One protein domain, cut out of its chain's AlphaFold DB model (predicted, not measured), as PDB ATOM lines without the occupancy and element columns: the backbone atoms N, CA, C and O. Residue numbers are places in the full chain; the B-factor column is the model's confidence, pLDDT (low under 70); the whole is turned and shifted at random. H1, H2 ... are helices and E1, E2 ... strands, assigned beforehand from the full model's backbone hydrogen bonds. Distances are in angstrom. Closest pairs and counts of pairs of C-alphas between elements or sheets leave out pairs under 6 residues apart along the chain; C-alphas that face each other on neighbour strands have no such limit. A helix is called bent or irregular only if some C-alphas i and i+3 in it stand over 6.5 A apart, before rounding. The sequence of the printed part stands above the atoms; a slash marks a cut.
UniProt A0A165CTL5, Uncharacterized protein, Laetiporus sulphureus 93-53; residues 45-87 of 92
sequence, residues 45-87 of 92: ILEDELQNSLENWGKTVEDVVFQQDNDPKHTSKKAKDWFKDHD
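What this domain is: This is residues 45 to 87 of the 92 residues of an uncharacterized protein of Laetiporus sulphureus 93-53 (UniProt A0A165CTL5). The printed part is an open, elongated loop of chain: helix H1 runs out to a turn at residues 57 to 64, the extended stretch with the short strand E1 runs back, and helix H2 follows after a second turn, with H1 and H2 along one long side and E1 along the other. The three elements stay clear of each other, and residues 69 to 78 stick out at one end, adding to the length. There are 43 residues printed, with two named helices and one named strand in the order H1, E1, H2, and the class is mostly helix. The whole is only just loose, close to compact, with a radius of gyration of the C-alphas of 11.3 A, and its C-alphas span 33 by 16 by 16 A along their three main axes.

How they stand to each other: H1, residues 45 to 56, and E1, residues 65 to 67, are apart. They are joined by a short link of 8 residues. E1 pairs with no named strand. H2, residues 77 to 85, follows E1 after a short link of 9 residues. E1 and H2 are only just apart, with their closest C-alphas 8.4 A from each other. H1 and H2 are also only just apart, with 8.1 A between their closest C-alphas. In H2 every O i to N i+4 pair is within hydrogen-bond range, while in H1 it is 6 of 8.

Where its parts are: H1 begins at C-alpha 45, at (159.445, 148.930, 152.818), and ends at C-alpha 56, at (145.924, 153.312, 158.557), 15.3 A away. It is neither bent nor irregular, but only just: C-alphas 47 and 50 are 6.4 A apart. E1 runs from Val 65 to Gln 67, 6.4 A from first to last C-alpha. H2 runs from Lys 77 to Asp 85, 12.3 A from first to last C-alpha, and ends at C-alpha 85, at (158.543, 135.536, 160.385).

The domain as a whole: The C-alphas of Gly 58 and Pro 72 are the two farthest apart, at 32.8 A, and those of Ile 45 and Asp 87, the first and last printed, are 16.7 A apart. Residues 69 to 78, of which 77 and 78 belong to H2, stand free. Without them the body has 33 residues and spans 24 by 18 by 17 A. The printed part has no cut, and neither link is long. The mean pLDDT of the printed part is 76.2, and residues 45 to 47 and 70 to 75 of the model are under 70.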
ATOM      1  N   ILE A  45     160.825 148.617 153.226       66.19
ATOM      2  CA  ILE A  45     159.445 148.930 152.818       66.19
ATOM      3  C   ILE A  45     158.426 147.974 153.471       66.19
ATOM      4  O   ILE A  45     157.277 148.351 153.685       66.19
ATOM      5  N   LEU A  46     158.843 146.755 153.830       68.56
ATOM      6  CA  LEU A  46     157.982 145.783 154.510       68.56
ATOM      7  C   LEU A  46     157.790 146.120 155.989       68.56
ATOM      8  O   LEU A  46     156.713 145.913 156.535       68.56
ATOM      9  N   GLU A  47     158.831 146.650 156.620       68.31
ATOM     10  CA  GLU A  47     158.832 146.929 158.051       68.31
ATOM     11  C   GLU A  47     158.083 148.227 158.367       68.31
ATOM     12  O   GLU A  47     157.154 148.210 159.166       68.31
ATOM     13  N   ASP A  48     158.390 149.317 157.657       72.62
ATOM     14  CA  ASP A  48     157.793 150.620 157.963       72.62
ATOM     15  C   ASP A  48     156.513 150.888 157.158       72.62
ATOM     16  O   ASP A  48     155.456 151.181 157.712       72.62
ATOM     17  N   GLU A  49     156.571 150.833 155.826       75.56
ATOM     18  CA  GLU A  49     155.469 151.343 154.995       75.56
ATOM     19  C   GLU A  49     154.271 150.390 154.949       75.56
ATOM     20  O   GLU A  49     153.123 150.845 154.970       75.56
ATOM     21  N   LEU A  50     154.518 149.076 154.905       78.94
ATOM     22  CA  LEU A  50     153.446 148.082 154.891       78.94
ATOM     23  C   LEU A  50     152.690 148.079 156.221       78.94
ATOM     24  O   LEU A  50     151.468 148.191 156.202       78.94
ATOM     25  N   GLN A  51     153.387 148.021 157.358       78.88
ATOM     26  CA  GLN A  51     152.740 148.011 158.675       78.88
ATOM     27  C   GLN A  51     151.953 149.300 158.934       78.88
ATOM     28  O   GLN A  51     150.773 149.230 159.281       78.88
ATOM     29  N   ASN A  52     152.546 150.467 158.647       82.06
ATOM     30  CA  ASN A  52     151.843 151.752 158.741       82.06
ATOM     31  C   ASN A  52     150.610 151.801 157.830       82.06
ATOM     32  O   ASN A  52     149.579 152.366 158.188       82.06
ATOM     33  N   SER A  53     150.693 151.219 156.630       82.19
ATOM     34  CA  SER A  53     149.537 151.131 155.739       82.19
ATOM     35  C   SER A  53     148.440 150.265 156.352       82.19
ATOM     36  O   SER A  53     147.294 150.699 156.397       82.19
ATOM     37  N   LEU A  54     148.765 149.078 156.866       82.81
ATOM     38  CA  LEU A  54     147.776 148.202 157.498       82.81
ATOM     39  C   LEU A  54     147.071 148.888 158.670       82.81
ATOM     40  O   LEU A  54     145.839 148.874 158.723       82.81
ATOM     41  N   GLU A  55     147.826 149.576 159.526       85.25
ATOM     42  CA  GLU A  55     147.268 150.353 160.635       85.25
ATOM     43  C   GLU A  55     146.327 151.462 160.142       85.25
ATOM     44  O   GLU A  55     145.191 151.562 160.606       85.25
ATOM     45  N   ASN A  56     146.742 152.239 159.134       85.56
ATOM     46  CA  ASN A  56     145.924 153.312 158.557       85.56
ATOM     47  C   ASN A  56     144.583 152.820 157.990       85.56
ATOM     48  O   ASN A  56     143.593 153.551 158.012       85.56
ATOM     49  N   TRP A  57     144.541 151.592 157.472       82.56
ATOM     50  CA  TRP A  57     143.323 150.981 156.933       82.56
ATOM     51  C   TRP A  57     142.564 150.132 157.964       82.56
ATOM     52  O   TRP A  57     141.532 149.548 157.620       82.56
ATOM     53  N   GLY A  58     143.044 150.068 159.213       86.25
ATOM     54  CA  GLY A  58     142.463 149.246 160.275       86.25
ATOM     55  C   GLY A  58     142.458 147.757 159.929       86.25
ATOM     56  O   GLY A  58     141.473 147.072 160.202       86.25
ATOM     57  N   LYS A  59     143.510 147.284 159.254       84.50
ATOM     58  CA  LYS A  59     143.687 145.896 158.817       84.50
ATOM     59  C   LYS A  59     144.760 145.203 159.632       84.50
ATOM     60  O   LYS A  59     145.749 145.821 160.018       84.50
ATOM     61  N   THR A  60     144.574 143.910 159.850       82.94
ATOM     62  CA  THR A  60     145.590 143.056 160.466       82.94
ATOM     63  C   THR A  60     146.254 142.168 159.417       82.94
ATOM     64  O   THR A  60     145.859 142.147 158.251       82.94
ATOM     65  N   VAL A  61     147.294 141.438 159.814       79.12
ATOM     66  CA  VAL A  61     148.011 140.514 158.923       79.12
ATOM     67  C   VAL A  61     147.078 139.420 158.392       79.12
ATOM     68  O   VAL A  61     147.189 139.014 157.237       79.12
ATOM     69  N   GLU A  62     146.107 138.990 159.196       81.50
ATOM     70  CA  GLU A  62     145.130 137.961 158.832       81.50
ATOM     71  C   GLU A  62     144.139 138.434 157.758       81.50
ATOM     72  O   GLU A  62     143.627 137.617 156.991       81.50
ATOM     73  N   ASP A  63     143.895 139.746 157.670       80.62
ATOM     74  CA  ASP A  63     143.020 140.350 156.661       80.62
ATOM     75  C   ASP A  63     143.693 140.478 155.285       80.62
ATOM     76  O   ASP A  63     143.053 140.879 154.304       80.62
ATOM     77  N   VAL A  64     144.997 140.206 155.209       77.62
ATOM     78  CA  VAL A  64     145.838 140.575 154.074       77.62
ATOM     79  C   VAL A  64     146.469 139.334 153.473       77.62
ATOM     80  O   VAL A  64     147.034 138.478 154.150       77.62
ATOM     81  N   VAL A  65     146.409 139.265 152.150       78.44
ATOM     82  CA  VAL A  65     147.103 138.246 151.374       78.44
ATOM     83  C   VAL A  65     148.179 138.933 150.553       78.44
ATOM     84  O   VAL A  65     147.886 139.805 149.731       78.44
ATOM     85  N   PHE A  66     149.430 138.548 150.778       75.44
ATOM     86  CA  PHE A  66     150.559 139.064 150.022       75.44
ATOM     87  C   PHE A  66     150.725 138.268 148.725       75.44
ATOM     88  O   PHE A  66     150.876 137.047 148.750       75.44
ATOM     89  N   GLN A  67     150.714 138.956 147.585       77.25
ATOM     90  CA  GLN A  67     150.897 138.353 146.266       77.25
ATOM     91  C   GLN A  67     152.160 138.915 145.611       77.25
ATOM     92  O   GLN A  67     152.332 140.129 145.522       77.25
ATOM     93  N   GLN A  68     153.028 138.034 145.118       72.75
ATOM     94  CA  GLN A  68     154.232 138.392 144.360       72.75
ATOM     95  C   GLN A  68     154.313 137.553 143.086       72.75
ATOM     96  O   GLN A  68     153.839 136.420 143.072       72.75
ATOM     97  N   ASP A  69     154.909 138.085 142.018       71.06
ATOM     98  CA  ASP A  69     155.124 137.296 140.812       71.06
ATOM     99  C   ASP A  69     156.277 136.304 141.022       71.06
ATOM    100  O   ASP A  69     157.328 136.618 141.580       71.06
ATOM    101  N   ASN A  70     156.106 135.065 140.562       67.06
ATOM    102  CA  ASN A  70     157.157 134.044 140.618       67.06
ATOM    103  C   ASN A  70     158.268 134.288 139.569       67.06
ATOM    104  O   ASN A  70     158.843 133.346 139.019       67.06
ATOM    105  N   ASP A  71     158.537 135.553 139.231       69.00
ATOM    106  CA  ASP A  71     159.666 135.919 138.390       69.00
ATOM    107  C   ASP A  71     160.950 135.708 139.217       69.00
ATOM    108  O   ASP A  71     161.077 136.251 140.325       69.00
ATOM    109  N   PRO A  72     161.932 134.931 138.721       64.56
ATOM    110  CA  PRO A  72     163.190 134.698 139.425       64.56
ATOM    111  C   PRO A  72     163.885 135.987 139.886       64.56
ATOM    112  O   PRO A  72     164.581 135.970 140.902       64.56
ATOM    113  N   LYS A  73     163.667 137.116 139.191       63.44
ATOM    114  CA  LYS A  73     164.243 138.422 139.560       63.44
ATOM    115  C   LYS A  73     163.555 139.097 140.759       63.44
ATOM    116  O   LYS A  73     164.156 139.971 141.378       63.44
ATOM    117  N   HIS A  74     162.335 138.682 141.099       56.53
ATOM    118  CA  HIS A  74     161.545 139.175 142.235       56.53
ATOM    119  C   HIS A  74     161.480 138.167 143.394       56.53
ATOM    120  O   HIS A  74     160.925 138.447 144.453       56.53
ATOM    121  N   THR A  75     162.162 137.027 143.256       63.53
ATOM    122  CA  THR A  75     162.230 135.974 144.275       63.53
ATOM    123  C   THR A  75     163.336 136.255 145.305       63.53
ATOM    124  O   THR A  75     164.318 135.519 145.430       63.53
ATOM    125  N   SER A  76     163.206 137.345 146.063       70.75
ATOM    126  CA  SER A  76     164.121 137.637 147.174       70.75
ATOM    127  C   SER A  76     163.881 136.664 148.330       70.75
ATOM    128  O   SER A  76     162.804 136.649 148.925       70.75
ATOM    129  N   LYS A  77     164.902 135.881 148.699       73.88
ATOM    130  CA  LYS A  77     164.836 135.003 149.879       73.88
ATOM    131  C   LYS A  77     164.534 135.797 151.158       73.88
ATOM    132  O   LYS A  77     163.706 135.373 151.945       73.88
ATOM    133  N   LYS A  78     165.120 136.993 151.292       74.50
ATOM    134  CA  LYS A  78     164.886 137.883 152.438       74.50
ATOM    135  C   LYS A  78     163.430 138.324 152.564       74.50
ATOM    136  O   LYS A  78     162.921 138.373 153.672       74.50
ATOM    137  N   ALA A  79     162.770 138.632 151.446       72.88
ATOM    138  CA  ALA A  79     161.361 139.021 151.474       72.88
ATOM    139  C   ALA A  79     160.488 137.839 151.919       72.88
ATOM    140  O   ALA A  79     159.651 137.987 152.800       72.88
ATOM    141  N   LYS A  80     160.746 136.643 151.371       76.81
ATOM    142  CA  LYS A  80     160.045 135.413 151.770       76.81
ATOM    143  C   LYS A  80     160.234 135.075 153.250       76.81
ATOM    144  O   LYS A  80     159.261 134.711 153.899       76.81
ATOM    145  N   ASP A  81     161.460 135.193 153.757       80.38
ATOM    146  CA  ASP A  81     161.771 134.933 155.165       80.38
ATOM    147  C   ASP A  81     161.052 135.957 156.069       80.38
ATOM    148  O   ASP A  81     160.377 135.557 157.009       80.38
ATOM    149  N   TRP A  82     161.060 137.249 155.711       79.88
ATOM    150  CA  TRP A  82     160.356 138.293 156.468       79.88
ATOM    151  C   TRP A  82     158.846 138.036 156.580       79.88
ATOM    152  O   TRP A  82     158.303 138.103 157.678       79.88
ATOM    153  N   PHE A  83     158.167 137.685 155.480       79.38
ATOM    154  CA  PHE A  83     156.727 137.382 155.522       79.38
ATOM    155  C   PHE A  83     156.410 136.161 156.378       79.38
ATOM    156  O   PHE A  83     155.388 136.143 157.058       79.38
ATOM    157  N   LYS A  84     157.288 135.154 156.355       80.38
ATOM    158  CA  LYS A  84     157.140 133.957 157.180       80.38
ATOM    159  C   LYS A  84     157.323 134.269 158.665       80.38
ATOM    160  O   LYS A  84     156.585 133.727 159.475       80.38
ATOM    161  N   ASP A  85     158.276 135.133 159.002       84.19
ATOM    162  CA  ASP A  85     158.543 135.536 160.385       84.19
ATOM    163  C   ASP A  85     157.429 136.431 160.967       84.19
ATOM    164  O   ASP A  85     157.301 136.528 162.183       84.19
ATOM    165  N   HIS A  86     156.619 137.061 160.107       80.38
ATOM    166  CA  HIS A  86     155.505 137.946 160.479       80.38
ATOM    167  C   HIS A  86     154.119 137.335 160.199       80.38
ATOM    168  O   HIS A  86     153.135 138.065 160.170       80.38
ATOM    169  N   ASP A  87     154.040 136.021 159.955       82.12
ATOM    170  CA  ASP A  87     152.792 135.262 159.757       82.12
ATOM    171  C   ASP A  87     151.887 135.752 158.602       82.12
ATOM    172  O   ASP A  87     150.679 135.507 158.578       82.12
TER     173      ASP A  87